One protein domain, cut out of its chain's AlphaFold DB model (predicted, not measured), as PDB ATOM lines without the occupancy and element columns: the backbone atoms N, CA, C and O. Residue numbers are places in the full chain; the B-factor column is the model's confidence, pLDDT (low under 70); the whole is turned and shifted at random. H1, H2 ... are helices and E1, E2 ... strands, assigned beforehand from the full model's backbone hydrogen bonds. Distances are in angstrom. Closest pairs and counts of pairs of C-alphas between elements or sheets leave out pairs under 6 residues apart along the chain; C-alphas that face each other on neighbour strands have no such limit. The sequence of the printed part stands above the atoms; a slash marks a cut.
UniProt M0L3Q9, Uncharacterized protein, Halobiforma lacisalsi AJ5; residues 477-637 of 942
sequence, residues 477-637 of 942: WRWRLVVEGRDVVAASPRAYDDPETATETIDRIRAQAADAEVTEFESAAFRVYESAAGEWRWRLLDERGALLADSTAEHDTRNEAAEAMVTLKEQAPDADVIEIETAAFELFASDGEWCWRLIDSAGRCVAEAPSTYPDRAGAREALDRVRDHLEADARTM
ATOM      1  N   TRP A 477     -47.163  46.255 -38.781       91.56
ATOM      2  CA  TRP A 477     -46.533  45.793 -40.021       91.56
ATOM      3  C   TRP A 477     -45.068  45.438 -39.799       91.56
ATOM      4  O   TRP A 477     -44.395  46.074 -39.005       91.56
ATOM      5  N   ARG A 478     -44.550  44.431 -40.489       93.31
ATOM      6  CA  ARG A 478     -43.134  44.043 -40.509       93.31
ATOM      7  C   ARG A 478     -42.660  43.991 -41.952       93.31
ATOM      8  O   ARG A 478     -43.474  43.987 -42.874       93.31
ATOM      9  N   TRP A 479     -41.352  43.953 -42.153       94.44
ATOM     10  CA  TRP A 479     -40.787  43.717 -43.474       94.44
ATOM     11  C   TRP A 479     -39.803  42.548 -43.445       94.44
ATOM     12  O   TRP A 479     -39.176  42.270 -42.420       94.44
ATOM     13  N   ARG A 480     -39.664  41.864 -44.582       94.81
ATOM     14  CA  ARG A 480     -38.663  40.816 -44.811       94.81
ATOM     15  C   ARG A 480     -38.052  40.940 -46.204       94.81
ATOM     16  O   ARG A 480     -38.768  41.272 -47.141       94.81
ATOM     17  N   LEU A 481     -36.760  40.669 -46.346       94.38
ATOM     18  CA  LEU A 481     -36.086  40.529 -47.636       94.38
ATOM     19  C   LEU A 481     -36.103  39.056 -48.033       94.38
ATOM     20  O   LEU A 481     -35.527  38.216 -47.339       94.38
ATOM     21  N   VAL A 482     -36.786  38.767 -49.131       93.06
ATOM     22  CA  VAL A 482     -36.988  37.428 -49.678       93.06
ATOM     23  C   VAL A 482     -36.179  37.302 -50.958       93.06
ATOM     24  O   VAL A 482     -36.285  38.173 -51.820       93.06
ATOM     25  N   VAL A 483     -35.396  36.235 -51.088       90.12
ATOM     26  CA  VAL A 483     -34.608  35.926 -52.294       90.12
ATOM     27  C   VAL A 483     -35.178  34.707 -53.032       90.12
ATOM     28  O   VAL A 483     -36.234  34.180 -52.664       90.12
ATOM     29  N   GLU A 484     -34.495  34.260 -54.089       83.12
ATOM     30  CA  GLU A 484     -34.847  33.067 -54.866       83.12
ATOM     31  C   GLU A 484     -35.089  31.843 -53.968       83.12
ATOM     32  O   GLU A 484     -34.513  31.705 -52.893       83.12
ATOM     33  N   GLY A 485     -36.013  30.963 -54.366       81.94
ATOM     34  CA  GLY A 485     -36.454  29.848 -53.513       81.94
ATOM     35  C   GLY A 485     -37.389  30.260 -52.368       81.94
ATOM     36  O   GLY A 485     -38.071  29.395 -51.809       81.94
ATOM     37  N   ARG A 486     -37.545  31.574 -52.143       89.62
ATOM     38  CA  ARG A 486     -38.320  32.220 -51.078       89.62
ATOM     39  C   ARG A 486     -37.614  32.233 -49.719       89.62
ATOM     40  O   ARG A 486     -38.269  32.349 -48.682       89.62
ATOM     41  N   ASP A 487     -36.285  32.151 -49.733       88.88
ATOM     42  CA  ASP A 487     -35.466  32.247 -48.531       88.88
ATOM     43  C   ASP A 487     -35.527  33.669 -47.965       88.88
ATOM     44  O   ASP A 487     -35.301  34.657 -48.667       88.88
ATOM     45  N   VAL A 488     -35.844  33.787 -46.676       92.44
ATOM     46  CA  VAL A 488     -35.774  35.073 -45.982       92.44
ATOM     47  C   VAL A 488     -34.328  35.285 -45.568       92.44
ATOM     48  O   VAL A 488     -33.773  34.471 -44.834       92.44
ATOM     49  N   VAL A 489     -33.709  36.367 -46.034       91.50
ATOM     50  CA  VAL A 489     -32.309  36.676 -45.710       91.50
ATOM     51  C   VAL A 489     -32.178  37.790 -44.690       91.50
ATOM     52  O   VAL A 489     -31.204  37.765 -43.955       91.50
ATOM     53  N   ALA A 490     -33.154  38.700 -44.592       92.94
ATOM     54  CA  ALA A 490     -33.210  39.773 -43.595       92.94
ATOM     55  C   ALA A 490     -34.653  40.043 -43.152       92.94
ATOM     56  O   ALA A 490     -35.580  39.897 -43.950       92.94
ATOM     57  N   ALA A 491     -34.849  40.492 -41.914       93.62
ATOM     58  CA  ALA A 491     -36.159  40.872 -41.395       93.62
ATOM     59  C   ALA A 491     -36.101  42.120 -40.504       93.62
ATOM     60  O   ALA A 491     -35.050  42.496 -39.980       93.62
ATOM     61  N   SER A 492     -37.259  42.757 -40.327       92.12
ATOM     62  CA  SER A 492     -37.434  43.861 -39.390       92.12
ATOM     63  C   SER A 492     -37.442  43.363 -37.937       92.12
ATOM     64  O   SER A 492     -38.303  42.535 -37.605       92.12
ATOM     65  N   PRO A 493     -36.621  43.932 -37.035       87.88
ATOM     66  CA  PRO A 493     -36.585  43.521 -35.627       87.88
ATOM     67  C   PRO A 493     -37.870  43.894 -34.864       87.88
ATOM     68  O   PRO A 493     -38.259  43.254 -33.885       87.88
ATOM     69  N   ARG A 494     -38.585  44.918 -35.339       85.38
ATOM     70  CA  ARG A 494     -39.811  45.443 -34.728       85.38
ATOM     71  C   ARG A 494     -40.932  45.593 -35.740       85.38
ATOM     72  O   ARG A 494     -40.680  45.638 -36.944       85.38
ATOM     73  N   ALA A 495     -42.146  45.741 -35.232       89.88
ATOM     74  CA  ALA A 495     -43.286  46.112 -36.046       89.88
ATOM     75  C   ALA A 495     -43.469  47.647 -36.149       89.88
ATOM     76  O   ALA A 495     -43.014  48.425 -35.304       89.88
ATOM     77  N   TYR A 496     -44.143  48.082 -37.207       89.31
ATOM     78  CA  TYR A 496     -44.457  49.462 -37.571       89.31
ATOM     79  C   TYR A 496     -45.973  49.675 -37.523       89.31
ATOM     80  O   TYR A 496     -46.732  48.709 -37.554       89.31
ATOM     81  N   ASP A 497     -46.431  50.918 -37.404       88.44
ATOM     82  CA  ASP A 497     -47.865  51.231 -37.321       88.44
ATOM     83  C   ASP A 497     -48.603  51.008 -38.651       88.44
ATOM     84  O   ASP A 497     -49.785  50.673 -38.660       88.44
ATOM     85  N   ASP A 498     -47.899  51.148 -39.771       89.69
ATOM     86  CA  ASP A 498     -48.459  51.113 -41.118       89.69
ATOM     87  C   ASP A 498     -47.394  50.617 -42.132       89.69
ATOM     88  O   ASP A 498     -46.191  50.593 -41.822       89.69
ATOM     89  N   PRO A 499     -47.806  50.164 -43.332       91.88
ATOM     90  CA  PRO A 499     -46.880  49.617 -44.323       91.88
ATOM     91  C   PRO A 499     -45.994  50.686 -44.982       91.88
ATOM     92  O   PRO A 499     -44.916  50.359 -45.487       91.88
ATOM     93  N   GLU A 500     -46.413  51.950 -44.986       92.25
ATOM     94  CA  GLU A 500     -45.668  53.058 -45.593       92.25
ATOM     95  C   GLU A 500     -44.425  53.359 -44.750       92.25
ATOM     96  O   GLU A 500     -43.312  53.349 -45.270       92.25
ATOM     97  N   THR A 501     -44.575  53.439 -43.428       92.62
ATOM     98  CA  THR A 501     -43.482  53.582 -42.457       92.62
ATOM     99  C   THR A 501     -42.491  52.411 -42.518       92.62
ATOM    100  O   THR A 501     -41.271  52.597 -42.392       92.62
ATOM    101  N   ALA A 502     -42.982  51.183 -42.714       91.50
ATOM    102  CA  ALA A 502     -42.115  50.022 -42.923       91.50
ATOM    103  C   ALA A 502     -41.305  50.158 -44.228       91.50
ATOM    104  O   ALA A 502     -40.106  49.878 -44.236       91.50
ATOM    105  N   THR A 503     -41.933  50.660 -45.294       93.31
ATOM    106  CA  THR A 503     -41.292  50.923 -46.595       93.31
ATOM    107  C   THR A 503     -40.250  52.039 -46.509       93.31
ATOM    108  O   THR A 503     -39.119  51.850 -46.946       93.31
ATOM    109  N   GLU A 504     -40.556  53.154 -45.844       91.50
ATOM    110  CA  GLU A 504     -39.589  54.233 -45.587       91.50
ATOM    111  C   GLU A 504     -38.375  53.743 -44.787       91.50
ATOM    112  O   GLU A 504     -37.252  54.233 -44.948       91.50
ATOM    113  N   THR A 505     -38.581  52.762 -43.903       91.62
ATOM    114  CA  THR A 505     -37.475  52.147 -43.169       91.62
ATOM    115  C   THR A 505     -36.601  51.295 -44.084       91.62
ATOM    116  O   THR A 505     -35.382  51.351 -43.943       91.62
ATOM    117  N   ILE A 506     -37.183  50.573 -45.047       93.00
ATOM    118  CA  ILE A 506     -36.419  49.865 -46.083       93.00
ATOM    119  C   ILE A 506     -35.572  50.861 -46.883       93.00
ATOM    120  O   ILE A 506     -34.370  50.649 -47.014       93.00
ATOM    121  N   ASP A 507     -36.140  51.981 -47.337       91.19
ATOM    122  CA  ASP A 507     -35.389  53.002 -48.089       91.19
ATOM    123  C   ASP A 507     -34.216  53.573 -47.275       91.19
ATOM    124  O   ASP A 507     -33.112  53.767 -47.794       91.19
ATOM    125  N   ARG A 508     -34.420  53.778 -45.967       87.94
ATOM    126  CA  ARG A 508     -33.345  54.176 -45.049       87.94
ATOM    127  C   ARG A 508     -32.276  53.094 -44.919       87.94
ATOM    128  O   ARG A 508     -31.095  53.428 -44.923       87.94
ATOM    129  N   ILE A 509     -32.677  51.825 -44.821       89.06
ATOM    130  CA  ILE A 509     -31.759  50.682 -44.770       89.06
ATOM    131  C   ILE A 509     -30.922  50.615 -46.043       89.06
ATOM    132  O   ILE A 509     -29.715  50.454 -45.921       89.06
ATOM    133  N   ARG A 510     -31.505  50.804 -47.236       89.75
ATOM    134  CA  ARG A 510     -30.741  50.825 -48.499       89.75
ATOM    135  C   ARG A 510     -29.634  51.877 -48.463       89.75
ATOM    136  O   ARG A 510     -28.471  51.563 -48.700       89.75
ATOM    137  N   ALA A 511     -29.984  53.102 -48.069       85.62
ATOM    138  CA  ALA A 511     -29.025  54.200 -47.960       85.62
ATOM    139  C   ALA A 511     -27.939  53.937 -46.901       85.62
ATOM    140  O   ALA A 511     -26.772  54.238 -47.121       85.62
ATOM    141  N   GLN A 512     -28.317  53.377 -45.751       84.06
ATOM    142  CA  GLN A 512     -27.407  53.135 -44.631       84.06
ATOM    143  C   GLN A 512     -26.491  51.925 -44.852       84.06
ATOM    144  O   GLN A 512     -25.307  51.985 -44.538       84.06
ATOM    145  N   ALA A 513     -27.022  50.834 -45.398       83.81
ATOM    146  CA  ALA A 513     -26.299  49.587 -45.610       83.81
ATOM    147  C   ALA A 513     -25.272  49.669 -46.751       83.81
ATOM    148  O   ALA A 513     -24.294  48.920 -46.734       83.81
ATOM    149  N   ALA A 514     -25.467  50.572 -47.720       80.75
ATOM    150  CA  ALA A 514     -24.522  50.791 -48.817       80.75
ATOM    151  C   ALA A 514     -23.125  51.190 -48.307       80.75
ATOM    152  O   ALA A 514     -22.118  50.656 -48.781       80.75
ATOM    153  N   ASP A 515     -23.083  52.053 -47.289       79.69
ATOM    154  CA  ASP A 515     -21.856  52.568 -46.671       79.69
ATOM    155  C   ASP A 515     -21.488  51.842 -45.362       79.69
ATOM    156  O   ASP A 515     -20.526  52.221 -44.692       79.69
ATOM    157  N   ALA A 516     -22.236  50.800 -44.978       84.38
ATOM    158  CA  ALA A 516     -22.039  50.135 -43.699       84.38
ATOM    159  C   ALA A 516     -20.779  49.256 -43.667       84.38
ATOM    160  O   ALA A 516     -20.570  48.383 -44.520       84.38
ATOM    161  N   GLU A 517     -19.956  49.453 -42.635       81.81
ATOM    162  CA  GLU A 517     -18.806  48.595 -42.342       81.81
ATOM    163  C   GLU A 517     -19.254  47.316 -41.619       81.81
ATOM    164  O   GLU A 517     -20.260  47.308 -40.910       81.81
ATOM    165  N   VAL A 518     -18.523  46.216 -41.825       82.38
ATOM    166  CA  VAL A 518     -18.758  44.953 -41.113       82.38
ATOM    167  C   VAL A 518     -17.854  44.909 -39.888       82.38
ATOM    168  O   VAL A 518     -16.633  44.841 -40.029       82.38
ATOM    169  N   THR A 519     -18.459  44.908 -38.707       79.19
ATOM    170  CA  THR A 519     -17.788  44.847 -37.408       79.19
ATOM    171  C   THR A 519     -18.072  43.511 -36.730       79.19
ATOM    172  O   THR A 519     -19.162  42.953 -36.837       79.19
ATOM    173  N   GLU A 520     -17.085  42.984 -36.013       74.00
ATOM    174  CA  GLU A 520     -17.128  41.646 -35.424       74.00
ATOM    175  C   GLU A 520     -16.671  41.712 -33.966       74.00
ATOM    176  O   GLU A 520     -15.677  42.379 -33.674       74.00
ATOM    177  N   PHE A 521     -17.369  41.021 -33.060       69.88
ATOM    178  CA  PHE A 521     -16.943  40.865 -31.666       69.88
ATOM    179  C   PHE A 521     -17.410  39.521 -31.087       69.88
ATOM    180  O   PHE A 521     -18.505  39.044 -31.381       69.88
ATOM    181  N   GLU A 522     -16.550  38.896 -30.278       62.44
ATOM    182  CA  GLU A 522     -16.773  37.576 -29.656       62.44
ATOM    183  C   GLU A 522     -17.011  37.676 -28.133       62.44
ATOM    184  O   GLU A 522     -17.279  36.674 -27.474       62.44
ATOM    185  N   SER A 523     -16.903  38.882 -27.568       68.88
ATOM    186  CA  SER A 523     -17.046  39.200 -26.143       68.88
ATOM    187  C   SER A 523     -17.851  40.494 -25.954       68.88
ATOM    188  O   SER A 523     -18.292  41.112 -26.922       68.88
ATOM    189  N   ALA A 524     -18.073  40.911 -24.702       74.12
ATOM    190  CA  ALA A 524     -18.743  42.177 -24.407       74.12
ATOM    191  C   ALA A 524     -18.055  43.361 -25.115       74.12
ATOM    192  O   ALA A 524     -16.832  43.424 -25.158       74.12
ATOM    193  N   ALA A 525     -18.815  44.325 -25.631       76.44
ATOM    194  CA  ALA A 525     -18.268  45.450 -26.385       76.44
ATOM    195  C   ALA A 525     -18.812  46.793 -25.890       76.44
ATOM    196  O   ALA A 525     -20.012  46.966 -25.670       76.44
ATOM    197  N   PHE A 526     -17.926  47.774 -25.739       75.81
ATOM    198  CA  PHE A 526     -18.301  49.165 -25.530       75.81
ATOM    199  C   PHE A 526     -18.559  49.830 -26.879       75.81
ATOM    200  O   PHE A 526     -17.644  49.978 -27.686       75.81
ATOM    201  N   ARG A 527     -19.794  50.275 -27.104       77.75
ATOM    202  CA  ARG A 527     -20.201  51.033 -28.286       77.75
ATOM    203  C   ARG A 527     -20.308  52.513 -27.946       77.75
ATOM    204  O   ARG A 527     -21.076  52.871 -27.056       77.75
ATOM    205  N   VAL A 528     -19.598  53.365 -28.681       81.56
ATOM    206  CA  VAL A 528     -19.766  54.828 -28.634       81.56
ATOM    207  C   VAL A 528     -20.495  55.273 -29.902       81.56
ATOM    208  O   VAL A 528     -20.083  54.898 -31.000       81.56
ATOM    209  N   TYR A 529     -21.582  56.033 -29.752       74.81
ATOM    210  CA  TYR A 529     -22.448  56.458 -30.858       74.81
ATOM    211  C   TYR A 529     -23.018  57.867 -30.628       74.81
ATOM    212  O   TYR A 529     -23.084  58.349 -29.492       74.81
ATOM    213  N   GLU A 530     -23.435  58.517 -31.713       79.62
ATOM    214  CA  GLU A 530     -24.154  59.793 -31.689       79.62
ATOM    215  C   GLU A 530     -25.667  59.528 -31.682       79.62
ATOM    216  O   GLU A 530     -26.194  58.755 -32.481       79.62
ATOM    217  N   SER A 531     -26.390  60.137 -30.748       75.06
ATOM    218  CA  SER A 531     -27.836  59.996 -30.620       75.06
ATOM    219  C   SER A 531     -28.564  60.717 -31.759       75.06
ATOM    220  O   SER A 531     -28.021  61.600 -32.420       75.06
ATOM    221  N   ALA A 532     -29.854  60.421 -31.940       66.19
ATOM    222  CA  ALA A 532     -30.692  61.144 -32.902       66.19
ATOM    223  C   ALA A 532     -30.805  62.663 -32.623       66.19
ATOM    224  O   ALA A 532     -31.250  63.404 -33.497       66.19
ATOM    225  N   ALA A 533     -30.422  63.122 -31.424       73.12
ATOM    226  CA  ALA A 533     -30.387  64.532 -31.032       73.12
ATOM    227  C   ALA A 533     -29.009  65.200 -31.247       73.12
ATOM    228  O   ALA A 533     -28.881  66.396 -30.993       73.12
ATOM    229  N   GLY A 534     -28.001  64.464 -31.733       72.81
ATOM    230  CA  GLY A 534     -26.637  64.964 -31.956       72.81
ATOM    231  C   GLY A 534     -25.719  64.898 -30.728       72.81
ATOM    232  O   GLY A 534     -24.710  65.597 -30.663       72.81
ATOM    233  N   GLU A 535     -26.081  64.097 -29.724       80.94
ATOM    234  CA  GLU A 535     -25.352  63.965 -28.452       80.94
ATOM    235  C   GLU A 535     -24.575  62.649 -28.403       80.94
ATOM    236  O   GLU A 535     -25.069  61.622 -28.862       80.94
ATOM    237  N   TRP A 536     -23.398  62.625 -27.780       80.88
ATOM    238  CA  TRP A 536     -22.584  61.410 -27.702       80.88
ATOM    239  C   TRP A 536     -22.943  60.567 -26.476       80.88
ATOM    240  O   TRP A 536     -23.021  61.073 -25.355       80.88
ATOM    241  N   ARG A 537     -23.139  59.261 -26.683       81.50
ATOM    242  CA  ARG A 537     -23.467  58.282 -25.633       81.50
ATOM    243  C   ARG A 537     -22.631  57.015 -25.789       81.50
ATOM    244  O   ARG A 537     -22.115  56.721 -26.869       81.50
ATOM    245  N   TRP A 538     -22.488  56.258 -24.701       81.94
ATOM    246  CA  TRP A 538     -21.825  54.953 -24.717       81.94
ATOM    247  C   TRP A 538     -22.735  53.870 -24.145       81.94
ATOM    248  O   TRP A 538     -23.500  54.112 -23.218       81.94
ATOM    249  N   ARG A 539     -22.635  52.655 -24.681       82.81
ATOM    250  CA  ARG A 539     -23.336  51.467 -24.182       82.81
ATOM    251  C   ARG A 539     -22.367  50.305 -24.065       82.81
ATOM    252  O   ARG A 539     -21.562  50.092 -24.963       82.81
ATOM    253  N   LEU A 540     -22.443  49.561 -22.970       80.75
ATOM    254  CA  LEU A 540     -21.802  48.258 -22.845       80.75
ATOM    255  C   LEU A 540     -22.798  47.197 -23.294       80.75
ATOM    256  O   LEU A 540     -23.907  47.118 -22.763       80.75
ATOM    257  N   LEU A 541     -22.384  46.389 -24.254       77.06
ATOM    258  CA  LEU A 541     -23.143  45.273 -24.786       77.06
ATOM    259  C   LEU A 541     -22.486  43.971 -24.336       77.06
ATOM    260  O   LEU A 541     -21.264  43.930 -24.204       77.06
ATOM    261  N   ASP A 542     -23.266  42.929 -24.082       77.06
ATOM    262  CA  ASP A 542     -22.718  41.586 -23.887       77.06
ATOM    263  C   ASP A 542     -22.290  40.946 -25.220       77.06
ATOM    264  O   ASP A 542     -22.419  41.539 -26.292       77.06
ATOM    265  N   GLU A 543     -21.782  39.717 -25.146       70.62
ATOM    266  CA  GLU A 543     -21.374  38.901 -26.301       70.62
ATOM    267  C   GLU A 543     -22.509  38.639 -27.314       70.62
ATOM    268  O   GLU A 543     -22.247  38.391 -28.487       70.62
ATOM    269  N   ARG A 544     -23.776  38.758 -26.891       64.12
ATOM    270  CA  ARG A 544     -24.982  38.598 -27.725       64.12
ATOM    271  C   ARG A 544     -25.494  39.940 -28.250       64.12
ATOM    272  O   ARG A 544     -26.514  40.007 -28.935       64.12
ATOM    273  N   GLY A 545     -24.813  41.030 -27.897       64.88
ATOM    274  CA  GLY A 545     -25.195  42.381 -28.248       64.88
ATOM    275  C   GLY A 545     -26.349  42.953 -27.418       64.88
ATOM    276  O   GLY A 545     -26.924  43.957 -27.855       64.88
ATOM    277  N   ALA A 546     -26.706  42.348 -26.281       67.62
ATOM    278  CA  ALA A 546     -27.709  42.858 -25.349       67.62
ATOM    279  C   ALA A 546     -27.124  43.964 -24.462       67.62
ATOM    280  O   ALA A 546     -25.961  43.922 -24.065       67.62
ATOM    281  N   LEU A 547     -27.937  44.973 -24.147       77.38
ATOM    282  CA  LEU A 547     -27.507  46.130 -23.366       77.38
ATOM    283  C   LEU A 547     -27.254  45.752 -21.897       77.38
ATOM    284  O   LEU A 547     -28.196  45.494 -21.152       77.38
ATOM    285  N   LEU A 548     -25.991  45.781 -21.467       76.25
ATOM    286  CA  LEU A 548     -25.585  45.571 -20.074       76.25
ATOM    287  C   LEU A 548     -25.571  46.873 -19.268       76.25
ATOM    288  O   LEU A 548     -25.908  46.877 -18.084       76.25
ATOM    289  N   ALA A 549     -25.154  47.975 -19.894       74.12
ATOM    290  CA  ALA A 549     -25.124  49.297 -19.277       74.12
ATOM    291  C   ALA A 549     -25.203  50.403 -20.337       74.12
ATOM    292  O   ALA A 549     -24.655  50.252 -21.425       74.12
ATOM    293  N   ASP A 550     -25.844  51.523 -20.008       80.00
ATOM    294  CA  ASP A 550     -25.945  52.718 -20.859       80.00
ATOM    295  C   ASP A 550     -25.394  53.936 -20.112       80.00
ATOM    296  O   ASP A 550     -25.463  54.005 -18.878       80.00
ATOM    297  N   SER A 551     -24.866  54.909 -20.849       74.69
ATOM    298  CA  SER A 551     -24.436  56.187 -20.300       74.69
ATOM    299  C   SER A 551     -25.651  56.943 -19.764       74.69
ATOM    300  O   SER A 551     -26.550  57.314 -20.516       74.69
ATOM    301  N   THR A 552     -25.684  57.199 -18.457       64.25
ATOM    302  CA  THR A 552     -26.747  57.988 -17.811       64.25
ATOM    303  C   THR A 552     -26.622  59.493 -18.058       64.25
ATOM    304  O   THR A 552     -27.538  60.237 -17.716       64.25
ATOM    305  N   ALA A 553     -25.499  59.938 -18.625       66.44
ATOM    306  CA  ALA A 553     -25.209  61.325 -18.952       66.44
ATOM    307  C   ALA A 553     -24.957  61.471 -20.457       66.44
ATOM    308  O   ALA A 553     -24.317  60.621 -21.073       66.44
ATOM    309  N   GLU A 554     -25.474  62.557 -21.025       77.38
ATOM    310  CA  GLU A 554     -25.175  63.003 -22.384       77.38
ATOM    311  C   GLU A 554     -23.790  63.650 -22.398       77.38
ATOM    312  O   GLU A 554     -23.431  64.375 -21.467       77.38
ATOM    313  N   HIS A 555     -23.008  63.374 -23.439       78.50
ATOM    314  CA  HIS A 555     -21.695  63.976 -23.621       78.50
ATOM    315  C   HIS A 555     -21.709  64.908 -24.830       78.50
ATOM    316  O   HIS A 555     -22.166  64.537 -25.915       78.50
ATOM    317  N   ASP A 556     -21.147  66.104 -24.656       77.19
ATOM    318  CA  ASP A 556     -21.095  67.126 -25.706       77.19
ATOM    319  C   ASP A 556     -20.138  66.725 -26.841       77.19
ATOM    320  O   ASP A 556     -20.213  67.241 -27.957       77.19
ATOM    321  N   THR A 557     -19.199  65.811 -26.565       76.44
ATOM    322  CA  THR A 557     -18.200  65.360 -27.538       76.44
ATOM    323  C   THR A 557     -17.921  63.862 -27.448       76.44
ATOM    324  O   THR A 557     -17.909  63.271 -26.367       76.44
ATOM    325  N   ARG A 558     -17.573  63.263 -28.595       75.31
ATOM    326  CA  ARG A 558     -17.111  61.869 -28.704       75.31
ATOM    327  C   ARG A 558     -16.026  61.520 -27.687       75.31
ATOM    328  O   ARG A 558     -16.080  60.469 -27.057       75.31
ATOM    329  N   ASN A 559     -15.024  62.391 -27.548       78.50
ATOM    330  CA  ASN A 559     -13.865  62.124 -26.700       78.50
ATOM    331  C   ASN A 559     -14.251  62.066 -25.214       78.50
ATOM    332  O   ASN A 559     -13.688  61.279 -24.464       78.50
ATOM    333  N   GLU A 560     -15.251  62.846 -24.805       77.62
ATOM    334  CA  GLU A 560     -15.773  62.843 -23.439       77.62
ATOM    335  C   GLU A 560     -16.583  61.571 -23.135       77.62
ATOM    336  O   GLU A 560     -16.388  60.959 -22.084       77.62
ATOM    337  N   ALA A 561     -17.402  61.102 -24.087       77.50
ATOM    338  CA  ALA A 561     -18.077  59.806 -23.980       77.50
ATOM    339  C   ALA A 561     -17.076  58.638 -23.927       77.50
ATOM    340  O   ALA A 561     -17.231  57.711 -23.128       77.50
ATOM    341  N   ALA A 562     -16.018  58.699 -24.742       72.75
ATOM    342  CA  ALA A 562     -14.959  57.698 -24.754       72.75
ATOM    343  C   ALA A 562     -14.149  57.694 -23.442       72.75
ATOM    344  O   ALA A 562     -13.884  56.625 -22.899       72.75
ATOM    345  N   GLU A 563     -13.793  58.856 -22.885       74.88
ATOM    346  CA  GLU A 563     -13.077  58.958 -21.601       74.88
ATOM    347  C   GLU A 563     -13.915  58.443 -20.416       74.88
ATOM    348  O   GLU A 563     -13.395  57.727 -19.550       74.88
ATOM    349  N   ALA A 564     -15.219  58.740 -20.400       73.38
ATOM    350  CA  ALA A 564     -16.143  58.205 -19.400       73.38
ATOM    351  C   ALA A 564     -16.210  56.669 -19.456       73.38
ATOM    352  O   ALA A 564     -16.172  56.000 -18.419       73.38
ATOM    353  N   MET A 565     -16.220  56.105 -20.666       72.19
ATOM    354  CA  MET A 565     -16.172  54.663 -20.903       72.19
ATOM    355  C   MET A 565     -14.828  54.027 -20.509       72.19
ATOM    356  O   MET A 565     -14.826  52.953 -19.910       72.19
ATOM    357  N   VAL A 566     -13.683  54.677 -20.768       71.81
ATOM    358  CA  VAL A 566     -12.343  54.142 -20.434       71.81
ATOM    359  C   VAL A 566     -12.202  53.849 -18.936       71.81
ATOM    360  O   VAL A 566     -11.562  52.867 -18.563       71.81
ATOM    361  N   THR A 567     -12.870  54.628 -18.080       71.12
ATOM    362  CA  THR A 567     -12.931  54.375 -16.627       71.12
ATOM    363  C   THR A 567     -13.684  53.075 -16.296       71.12
ATOM    364  O   THR A 567     -13.354  52.385 -15.334       71.12
ATOM    365  N   LEU A 568     -14.682  52.706 -17.106       68.19
ATOM    366  CA  LEU A 568     -15.440  51.459 -16.972       68.19
ATOM    367  C   LEU A 568     -14.694  50.251 -17.564       68.19
ATOM    368  O   LEU A 568     -14.803  49.145 -17.032       68.19
ATOM    369  N   LYS A 569     -13.892  50.456 -18.620       68.00
ATOM    370  CA  LYS A 569     -13.070  49.410 -19.258       68.00
ATOM    371  C   LYS A 569     -12.053  48.778 -18.301       68.00
ATOM    372  O   LYS A 569     -11.708  47.611 -18.461       68.00
ATOM    373  N   GLU A 570     -11.641  49.484 -17.244       70.69
ATOM    374  CA  GLU A 570     -10.813  48.912 -16.169       70.69
ATOM    375  C   GLU A 570     -11.477  47.717 -15.450       70.69
ATOM    376  O   GLU A 570     -10.773  46.878 -14.891       70.69
ATOM    377  N   GLN A 571     -12.814  47.614 -15.474       65.19
ATOM    378  CA  GLN A 571     -13.588  46.518 -14.869       65.19
ATOM    379  C   GLN A 571     -13.975  45.412 -15.870       65.19
ATOM    380  O   GLN A 571     -14.421  44.346 -15.450       65.19
ATOM    381  N   ALA A 572     -13.789  45.645 -17.174       63.06
ATOM    382  CA  ALA A 572     -14.065  44.700 -18.259       63.06
ATOM    383  C   ALA A 572     -12.928  44.762 -19.307       63.06
ATOM    384  O   ALA A 572     -13.113  45.319 -20.391       63.06
ATOM    385  N   PRO A 573     -11.723  44.250 -18.981       67.19
ATOM    386  CA  PRO A 573     -10.519  44.439 -19.797       67.19
ATOM    387  C   PRO A 573     -10.567  43.718 -21.149       67.19
ATOM    388  O   PRO A 573      -9.916  44.168 -22.090       67.19
ATOM    389  N   ASP A 574     -11.352  42.644 -21.242       66.75
ATOM    390  CA  ASP A 574     -11.528  41.838 -22.455       66.75
ATOM    391  C   ASP A 574     -12.633  42.386 -23.378       66.75
ATOM    392  O   ASP A 574     -13.008  41.727 -24.346       66.75
ATOM    393  N   ALA A 575     -13.176  43.572 -23.062       66.00
ATOM    394  CA  ALA A 575     -14.212  44.205 -23.861       66.00
ATOM    395  C   ALA A 575     -13.635  45.065 -24.994       66.00
ATOM    396  O   ALA A 575     -12.850  46.003 -24.765       66.00
ATOM    397  N   ASP A 576     -14.064  44.774 -26.219       69.50
ATOM    398  CA  ASP A 576     -13.691  45.541 -27.403       69.50
ATOM    399  C   ASP A 576     -14.374  46.914 -27.403       69.50
ATOM    400  O   ASP A 576     -15.451  47.099 -26.839       69.50
ATOM    401  N   VAL A 577     -13.717  47.919 -27.985       68.75
ATOM    402  CA  VAL A 577     -14.305  49.258 -28.154       68.75
ATOM    403  C   VAL A 577     -14.625  49.429 -29.624       68.75
ATOM    404  O   VAL A 577     -13.722  49.381 -30.457       68.75
ATOM    405  N   ILE A 578     -15.905  49.627 -29.914       70.12
ATOM    406  CA  ILE A 578     -16.441  49.779 -31.259       70.12
ATOM    407  C   ILE A 578     -16.979  51.198 -31.403       70.12
ATOM    408  O   ILE A 578     -17.770  51.682 -30.588       70.12
ATOM    409  N   GLU A 579     -16.549  51.858 -32.467       69.31
ATOM    410  CA  GLU A 579     -17.000  53.192 -32.830       69.31
ATOM    411  C   GLU A 579     -17.896  53.083 -34.058       69.31
ATOM    412  O   GLU A 579     -17.513  52.480 -35.058       69.31
ATOM    413  N   ILE A 580     -19.101  53.640 -33.960       66.25
ATOM    414  CA  ILE A 580     -20.089  53.619 -35.038       66.25
ATOM    415  C   ILE A 580     -20.366  55.075 -35.413       66.25
ATOM    416  O   ILE A 580     -21.152  55.755 -34.759       66.25
ATOM    417  N   GLU A 581     -19.660  55.572 -36.432       66.06
ATOM    418  CA  GLU A 581     -19.873  56.919 -36.996       66.06
ATOM    419  C   GLU A 581     -20.938  56.902 -38.118       66.06
ATOM    420  O   GLU A 581     -21.579  57.911 -38.403       66.06
ATOM    421  N   THR A 582     -21.172  55.734 -38.723       75.38
ATOM    422  CA  THR A 582     -22.180  55.448 -39.760       75.38
ATOM    423  C   THR A 582     -22.864  54.118 -39.450       75.38
ATOM    424  O   THR A 582     -22.472  53.447 -38.507       75.38
ATOM    425  N   ALA A 583     -23.879  53.699 -40.212       83.56
ATOM    426  CA  ALA A 583     -24.468  52.376 -39.998       83.56
ATOM    427  C   ALA A 583     -23.412  51.256 -40.096       83.56
ATOM    428  O   ALA A 583     -22.421  51.400 -40.813       83.56
ATOM    429  N   ALA A 584     -23.613  50.156 -39.373       86.06
ATOM    430  CA  ALA A 584     -22.667  49.042 -39.319       86.06
ATOM    431  C   ALA A 584     -23.389  47.693 -39.266       86.06
ATOM    432  O   ALA A 584     -24.393  47.534 -38.565       86.06
ATOM    433  N   PHE A 585     -22.858  46.712 -39.990       88.19
ATOM    434  CA  PHE A 585     -23.260  45.317 -39.871       88.19
ATOM    435  C   PHE A 585     -22.444  44.645 -38.775       88.19
ATOM    436  O   PHE A 585     -21.223  44.585 -38.855       88.19
ATOM    437  N   GLU A 586     -23.112  44.108 -37.768       87.25
ATOM    438  CA  GLU A 586     -22.473  43.422 -36.653       87.25
ATOM    439  C   GLU A 586     -22.628  41.916 -36.790       87.25
ATOM    440  O   GLU A 586     -23.753  41.428 -36.895       87.25
ATOM    441  N   LEU A 587     -21.510  41.193 -36.739       86.75
ATOM    442  CA  LEU A 587     -21.462  39.739 -36.609       86.75
ATOM    443  C   LEU A 587     -21.128  39.375 -35.164       86.75
ATOM    444  O   LEU A 587     -20.090  39.791 -34.646       86.75
ATOM    445  N   PHE A 588     -21.995  38.586 -34.538       84.44
ATOM    446  CA  PHE A 588     -21.857  38.187 -33.138       84.44
ATOM    447  C   PHE A 588     -22.213  36.710 -32.949       84.44
ATOM    448  O   PHE A 588     -22.957  36.132 -33.748       84.44
ATOM    449  N   ALA A 589     -21.678  36.105 -31.887       82.56
ATOM    450  CA  ALA A 589     -21.960  34.724 -31.516       82.56
ATOM    451  C   ALA A 589     -22.968  34.663 -30.357       82.56
ATOM    452  O   ALA A 589     -22.822  35.349 -29.350       82.56
ATOM    453  N   SER A 590     -23.980  33.807 -30.473       78.25
ATOM    454  CA  SER A 590     -24.950  33.507 -29.423       78.25
ATOM    455  C   SER A 590     -25.105  31.996 -29.293       78.25
ATOM    456  O   SER A 590     -25.421  31.315 -30.261       78.25
ATOM    457  N   ASP A 591     -24.872  31.464 -28.091       81.56
ATOM    458  CA  ASP A 591     -25.049  30.039 -27.763       81.56
ATOM    459  C   ASP A 591     -24.284  29.055 -28.682       81.56
ATOM    460  O   ASP A 591     -24.693  27.914 -28.880       81.56
ATOM    461  N   GLY A 592     -23.124  29.478 -29.200       80.44
ATOM    462  CA  GLY A 592     -22.283  28.669 -30.092       80.44
ATOM    463  C   GLY A 592     -22.643  28.775 -31.575       80.44
ATOM    464  O   GLY A 592     -21.970  28.158 -32.397       80.44
ATOM    465  N   GLU A 593     -23.642  29.585 -31.918       87.94
ATOM    466  CA  GLU A 593     -24.045  29.906 -33.286       87.94
ATOM    467  C   GLU A 593     -23.789  31.392 -33.582       87.94
ATOM    468  O   GLU A 593     -23.629  32.203 -32.678       87.94
ATOM    469  N   TRP A 594     -23.722  31.772 -34.852       88.31
ATOM    470  CA  TRP A 594     -23.436  33.125 -35.322       88.31
ATOM    471  C   TRP A 594     -24.684  33.796 -35.890       88.31
ATOM    472  O   TRP A 594     -25.519  33.149 -36.514       88.31
ATOM    473  N   CYS A 595     -24.806  35.105 -35.714       88.62
ATOM    474  CA  CYS A 595     -25.864  35.938 -36.284       88.62
ATOM    475  C   CYS A 595     -25.281  37.229 -36.845       88.62
ATOM    476  O   CYS A 595     -24.149  37.602 -36.533       88.62
ATOM    477  N   TRP A 596     -26.082  37.925 -37.650       91.06
ATOM    478  CA  TRP A 596     -25.775  39.279 -38.085       91.06
ATOM    479  C   TRP A 596     -26.940  40.230 -37.778       91.06
ATOM    480  O   TRP A 596     -28.106  39.825 -37.780       91.06
ATOM    481  N   ARG A 597     -26.633  41.506 -37.528       90.25
ATOM    482  CA  ARG A 597     -27.622  42.594 -37.434       90.25
ATOM    483  C   ARG A 597     -27.083  43.888 -38.036       90.25
ATOM    484  O   ARG A 597     -25.888  44.144 -37.966       90.25
ATOM    485  N   LEU A 598     -27.951  44.710 -38.612       89.88
ATOM    486  CA  LEU A 598     -27.630  46.054 -39.086       89.88
ATOM    487  C   LEU A 598     -28.049  47.072 -38.033       89.88
ATOM    488  O   LEU A 598     -29.225  47.162 -37.663       89.88
ATOM    489  N   ILE A 599     -27.081  47.860 -37.590       86.50
ATOM    490  CA  ILE A 599     -27.267  48.936 -36.630       86.50
ATOM    491  C   ILE A 599     -27.189  50.275 -37.370       86.50
ATOM    492  O   ILE A 599     -26.256  50.500 -38.140       86.50
ATOM    493  N   ASP A 600     -28.169  51.158 -37.159       83.38
ATOM    494  CA  ASP A 600     -28.134  52.526 -37.688       83.38
ATOM    495  C   ASP A 600     -27.075  53.385 -36.966       83.38
ATOM    496  O   ASP A 600     -26.531  53.002 -35.932       83.38
ATOM    497  N   SER A 601     -26.777  54.579 -37.485       78.38
ATOM    498  CA  SER A 601     -25.810  55.495 -36.851       78.38
ATOM    499  C   SER A 601     -26.220  55.943 -35.438       78.38
ATOM    500  O   SER A 601     -25.367  56.351 -34.657       78.38
ATOM    501  N   ALA A 602     -27.508  55.832 -35.089       76.44
ATOM    502  CA  ALA A 602     -28.031  56.109 -33.753       76.44
ATOM    503  C   ALA A 602     -27.937  54.894 -32.808       76.44
ATOM    504  O   ALA A 602     -28.450  54.933 -31.687       76.44
ATOM    505  N   GLY A 603     -27.306  53.799 -33.245       72.81
ATOM    506  CA  GLY A 603     -27.091  52.606 -32.440       72.81
ATOM    507  C   GLY A 603     -28.302  51.672 -32.335       72.81
ATOM    508  O   GLY A 603     -28.271  50.766 -31.496       72.81
ATOM    509  N   ARG A 604     -29.355  51.852 -33.146       80.25
ATOM    510  CA  ARG A 604     -30.571  51.014 -33.136       80.25
ATOM    511  C   ARG A 604     -30.502  49.903 -34.176       80.25
ATOM    512  O   ARG A 604     -30.083  50.133 -35.305       80.25
ATOM    513  N   CYS A 605     -30.985  48.714 -33.816       86.00
ATOM    514  CA  CYS A 605     -31.151  47.618 -34.770       86.00
ATOM    515  C   CYS A 605     -32.269  47.956 -35.761       86.00
ATOM    516  O   CYS A 605     -33.401  48.232 -35.352       86.00
ATOM    517  N   VAL A 606     -31.946  47.953 -37.053       86.94
ATOM    518  CA  VAL A 606     -32.901  48.237 -38.131       86.94
ATOM    519  C   VAL A 606     -33.177  47.024 -39.007       86.94
ATOM    520  O   VAL A 606     -34.281  46.952 -39.529       86.94
ATOM    521  N   ALA A 607     -32.250  46.068 -39.108       90.69
ATOM    522  CA  ALA A 607     -32.423  44.794 -39.806       90.69
ATOM    523  C   ALA A 607     -31.666  43.680 -39.078       90.69
ATOM    524  O   ALA A 607     -30.596  43.931 -38.527       90.69
ATOM    525  N   GLU A 608     -32.169  42.454 -39.122       91.75
ATOM    526  CA  GLU A 608     -31.497  41.300 -38.518       91.75
ATOM    527  C   GLU A 608     -31.632  40.030 -39.357       91.75
ATOM    528  O   GLU A 608     -32.515  39.917 -40.217       91.75
ATOM    529  N   ALA A 609     -30.733  39.079 -39.100       90.00
ATOM    530  CA  ALA A 609     -30.823  37.736 -39.642       90.00
ATOM    531  C   ALA A 609     -32.070  37.015 -39.092       90.00
ATOM    532  O   ALA A 609     -32.296  37.038 -37.883       90.00
ATOM    533  N   PRO A 610     -32.851  36.314 -39.932       87.56
ATOM    534  CA  PRO A 610     -34.028  35.570 -39.474       87.56
ATOM    535  C   PRO A 610     -33.688  34.260 -38.739       87.56
ATOM    536  O   PRO A 610     -34.563  33.668 -38.114       87.56
ATOM    537  N   SER A 611     -32.440  33.791 -38.822       85.88
ATOM    538  CA  SER A 611     -31.946  32.587 -38.149       85.88
ATOM    539  C   SER A 611     -30.468  32.719 -37.780       85.88
ATOM    540  O   SER A 611     -29.741  33.535 -38.355       85.88
ATOM    541  N   THR A 612     -30.025  31.877 -36.848       90.88
ATOM    542  CA  THR A 612     -28.618  31.674 -36.493       90.88
ATOM    543  C   THR A 612     -27.904  30.783 -37.519       90.88
ATOM    544  O   THR A 612     -28.533  30.083 -38.317       90.88
ATOM    545  N   TYR A 613     -26.572  30.827 -37.521       89.00
ATOM    546  CA  TYR A 613     -25.689  30.088 -38.422       89.00
ATOM    547  C   TYR A 613     -24.675  29.269 -37.617       89.00
ATOM    548  O   TYR A 613     -24.180  29.748 -36.602       89.00
ATOM    549  N   PRO A 614     -24.289  28.063 -38.058       89.69
ATOM    550  CA  PRO A 614     -23.385  27.204 -37.287       89.69
ATOM    551  C   PRO A 614     -21.977  27.795 -37.127       89.69
ATOM    552  O   PRO A 614     -21.260  27.457 -36.189       89.69
ATOM    553  N   ASP A 615     -21.565  28.672 -38.042       89.12
ATOM    554  CA  ASP A 615     -20.266  29.320 -38.003       89.12
ATOM    555  C   ASP A 615     -20.308  30.747 -38.569       89.12
ATOM    556  O   ASP A 615     -21.258  31.182 -39.232       89.12
ATOM    557  N   ARG A 616     -19.230  31.483 -38.291       85.56
ATOM    558  CA  ARG A 616     -19.027  32.861 -38.736       85.56
ATOM    559  C   ARG A 616     -19.073  33.001 -40.253       85.56
ATOM    560  O   ARG A 616     -19.554  34.016 -40.748       85.56
ATOM    561  N   ALA A 617     -18.526  32.028 -40.983       89.00
ATOM    562  CA  ALA A 617     -18.468  32.091 -42.436       89.00
ATOM    563  C   ALA A 617     -19.884  32.040 -43.026       89.00
ATOM    564  O   ALA A 617     -20.188  32.841 -43.904       89.00
ATOM    565  N   GLY A 618     -20.769  31.208 -42.471       89.50
ATOM    566  CA  GLY A 618     -22.182  31.154 -42.843       89.50
ATOM    567  C   GLY A 618     -22.932  32.455 -42.549       89.50
ATOM    568  O   GLY A 618     -23.662  32.946 -43.410       89.50
ATOM    569  N   ALA A 619     -22.711  33.073 -41.383       89.00
ATOM    570  CA  ALA A 619     -23.317  34.372 -41.065       89.00
ATOM    571  C   ALA A 619     -22.799  35.500 -41.978       89.00
ATOM    572  O   ALA A 619     -23.572  36.357 -42.409       89.00
ATOM    573  N   ARG A 620     -21.500  35.479 -42.313       89.50
ATOM    574  CA  ARG A 620     -20.867  36.405 -43.266       89.50
ATOM    575  C   ARG A 620     -21.450  36.239 -44.671       89.50
ATOM    576  O   ARG A 620     -21.779  37.240 -45.294       89.50
ATOM    577  N   GLU A 621     -21.609  35.003 -45.134       90.62
ATOM    578  CA  GLU A 621     -22.205  34.682 -46.434       90.62
ATOM    579  C   GLU A 621     -23.666  35.141 -46.502       90.62
ATOM    580  O   GLU A 621     -24.081  35.752 -47.482       90.62
ATOM    581  N   ALA A 622     -24.443  34.914 -45.441       89.12
ATOM    582  CA  ALA A 622     -25.813  35.403 -45.357       89.12
ATOM    583  C   ALA A 622     -25.904  36.929 -45.396       89.12
ATOM    584  O   ALA A 622     -26.776  37.475 -46.070       89.12
ATOM    585  N   LEU A 623     -24.992  37.612 -44.708       90.69
ATOM    586  CA  LEU A 623     -24.868  39.061 -44.771       90.69
ATOM    587  C   LEU A 623     -24.514  39.539 -46.190       90.69
ATOM    588  O   LEU A 623     -25.102  40.503 -46.677       90.69
ATOM    589  N   ASP A 624     -23.573  38.876 -46.861       90.25
ATOM    590  CA  ASP A 624     -23.184  39.232 -48.228       90.25
ATOM    591  C   ASP A 624     -24.371  39.065 -49.197       90.25
ATOM    592  O   ASP A 624     -24.623  39.968 -49.994       90.25
ATOM    593  N   ARG A 625     -25.208  38.027 -49.027       89.81
ATOM    594  CA  ARG A 625     -26.479  37.894 -49.774       89.81
ATOM    595  C   ARG A 625     -27.424  39.078 -49.560       89.81
ATOM    596  O   ARG A 625     -28.085  39.506 -50.500       89.81
ATOM    597  N   VAL A 626     -27.504  39.628 -48.346       91.12
ATOM    598  CA  VAL A 626     -28.309  40.837 -48.090       91.12
ATOM    599  C   VAL A 626     -27.735  42.030 -48.846       91.12
ATOM    600  O   VAL A 626     -28.498  42.755 -49.478       91.12
ATOM    601  N   ARG A 627     -26.407  42.217 -48.824       89.56
ATOM    602  CA  ARG A 627     -25.728  43.316 -49.537       89.56
ATOM    603  C   ARG A 627     -25.953  43.257 -51.045       89.56
ATOM    604  O   ARG A 627     -26.220  44.294 -51.649       89.56
ATOM    605  N   ASP A 628     -25.907  42.061 -51.619       90.44
ATOM    606  CA  ASP A 628     -26.133  41.829 -53.050       90.44
ATOM    607  C   ASP A 628     -27.573  42.165 -53.488       90.44
ATOM    608  O   ASP A 628     -27.827  42.408 -54.670       90.44
ATOM    609  N   HIS A 629     -28.511  42.236 -52.537       91.31
ATOM    610  CA  HIS A 629     -29.940  42.438 -52.776       91.31
ATOM    611  C   HIS A 629     -30.537  43.676 -52.083       91.31
ATOM    612  O   HIS A 629     -31.757  43.804 -52.018       91.31
ATOM    613  N   LEU A 630     -29.717  44.621 -51.604       90.31
ATOM    614  CA  LEU A 630     -30.209  45.847 -50.947       90.31
ATOM    615  C   LEU A 630     -31.133  46.673 -51.849       90.31
ATOM    616  O   LEU A 630     -32.142  47.204 -51.397       90.31
ATOM    617  N   GLU A 631     -30.821  46.744 -53.140       91.25
ATOM    618  CA  GLU A 631     -31.593  47.512 -54.126       91.25
ATOM    619  C   GLU A 631     -32.852  46.775 -54.623       91.25
ATOM    620  O   GLU A 631     -33.480  47.211 -55.585       91.25
ATOM    621  N   ALA A 632     -33.229  45.655 -53.995       91.94
ATOM    622  CA  ALA A 632     -34.454  44.928 -54.313       91.94
ATOM    623  C   ALA A 632     -35.698  45.807 -54.128       91.94
ATOM    624  O   ALA A 632     -35.779  46.575 -53.170       91.94
ATOM    625  N   ASP A 633     -36.702  45.655 -54.994       91.50
ATOM    626  CA  ASP A 633     -37.965  46.396 -54.901       91.50
ATOM    627  C   ASP A 633     -38.731  46.064 -53.609       91.50
ATOM    628  O   ASP A 633     -38.587  44.980 -53.047       91.50
ATOM    629  N   ALA A 634     -39.575  46.986 -53.133       92.38
ATOM    630  CA  ALA A 634     -40.472  46.745 -52.001       92.38
ATOM    631  C   ALA A 634     -41.925  46.549 -52.463       92.38
ATOM    632  O   ALA A 634     -42.419  47.281 -53.323       92.38
ATOM    633  N   ARG A 635     -42.629  45.573 -51.875       91.12
ATOM    634  CA  ARG A 635     -44.051  45.290 -52.127       91.12
ATOM    635  C   ARG A 635     -44.827  45.076 -50.832       91.12
ATOM    636  O   ARG A 635     -44.348  44.409 -49.919       91.12
ATOM    637  N   THR A 636     -46.063  45.562 -50.785       92.88
ATOM    638  CA  THR A 636     -46.990  45.302 -49.673       92.88
ATOM    639  C   THR A 636     -47.759  43.997 -49.889       92.88
ATOM    640  O   THR A 636     -48.320  43.759 -50.959       92.88
ATOM    641  N   MET A 637     -47.802  43.168 -48.850       91.62
ATOM    642  CA  MET A 637     -48.472  41.871 -48.754       91.62
ATOM    643  C   MET A 637     -49.636  41.962 -47.756       91.62
ATOM    644  O   MET A 637     -49.555  41.438 -46.648       91.62
TER     645      MET A 637
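What this domain is: This is residues 477 to 637 of the 942 residues of an uncharacterized protein of Halobiforma lacisalsi AJ5 (UniProt M0L3Q9). The domain is made of two lobes set end to end along its longest axis, each a four-stranded sheet with one face covered, by the two helices H1 and H3 in one lobe and by the single helix H2 in the other, and the links E3 to E4 and E7 to E8 pass between the lobes. The larger lobe holds the sheet E3 E8 E9 E10 with H1 and H3 over one face, the hairpin E1 and E2 next to its edge strand E10, and E11 at the far end; the smaller lobe holds the sheet E6 E5 E4 E7, with H2 covering one face. The printed part has 161 residues with three named helices and eleven named strands, in the order E1 E2 H1 E3 E4 E5 E6 H2 E7 E8 E9 E10 H3 E11. Both four-stranded sheets are mixed, E1 and E2 form an antiparallel sheet of two, and the class is mixed, helices and strands. The whole is compact, with a radius of gyration of the C-alphas of 16.4 A and spans of 50 by 35 by 25 A.

Where its parts are: The sheet of the larger lobe is built of E3, residues 517 to 521, E8, residues 584 to 590 and 18.6 A long, E9, residues 593 to 599 and 19.6 A long, and E10, residues 605 to 608. H1, residues 499 to 514, is 22.8 A long and H3, residues 616 to 628, is 18.3 A long. E1, residues 477 to 482, begins with C-alpha 477 at (-46.533, 45.793, -40.021); E2 is residues 488 to 491. E11, residues 633 to 636, ends with C-alpha 636 at (-46.990, 45.302, -49.673). The other sheet is built of E4, residues 525 to 530, and E5, residues 536 to 541, each 16.4 A long, with E6, residues 547 to 550, and E7, residues 576 to 580. H2, residues 558 to 569, is 16.1 A long and ends with C-alpha 569 at (-13.070, 49.410, -19.258).

How they stand to each other: E8, E9 and E10 form a meander, each strand the antiparallel neighbour of the one before; N 586 and O 597 are 2.8 A apart, and N 598 and O 607 2.8 A. E3 is parallel to E8, with N 519 and O 585 at 2.8 A. H3 is on this sheet at a height of 9.3 A, over E8 and E9, along the strands at 20 degrees to E9 on the local plane; its closest C-alphas to E9 are Arg 616 and Trp 594, 5.6 A. H1 is on the same face at a height of 9.0 A and runs across the strands, at 73 degrees to E9 on the local plane. Together they make two layers, helices over one face of a sheet. H1 and H3 are close but not clearly touching, with C-alphas 513 and 627 7.4 A apart. In the hairpin E1 and E2, N 481 and O 490 are 2.8 A apart; the closest C-alphas of E2 and E10 are Ala 491 and Glu 608, 5.5 A. E11 pairs with no named strand and is near E1. E4, E5 and E6 form a second meander, with N 527 and O 539 at 2.8 A and N 540 and O 549 at 2.8 A. E7 is parallel to E4, N 526 and O 576 being 2.8 A apart. E6, H2 and E7 are a split strand-helix-strand unit, two strands running the same way with E5 and E4 between them, and its crossover is right-handed. H2 is on this sheet at a height of 8.7 A, over E5 and E4, again two layers; C-alphas 536 and 558, the closest of E5 and H2, are 5.6 A apart. In H1 and H3 every O i to N i+4 pair is within hydrogen-bond range, in H2 7 of 8.

The domain as a whole: The two C-alphas farthest apart are those of Glu 570 and Met 637, 50.3 A. The printed part has no cut, and no link is long. Mean pLDDT of the printed part is 82.3; 21 residues are under 70, among them residues 521 to 523, 544 to 546 and 571 to 577.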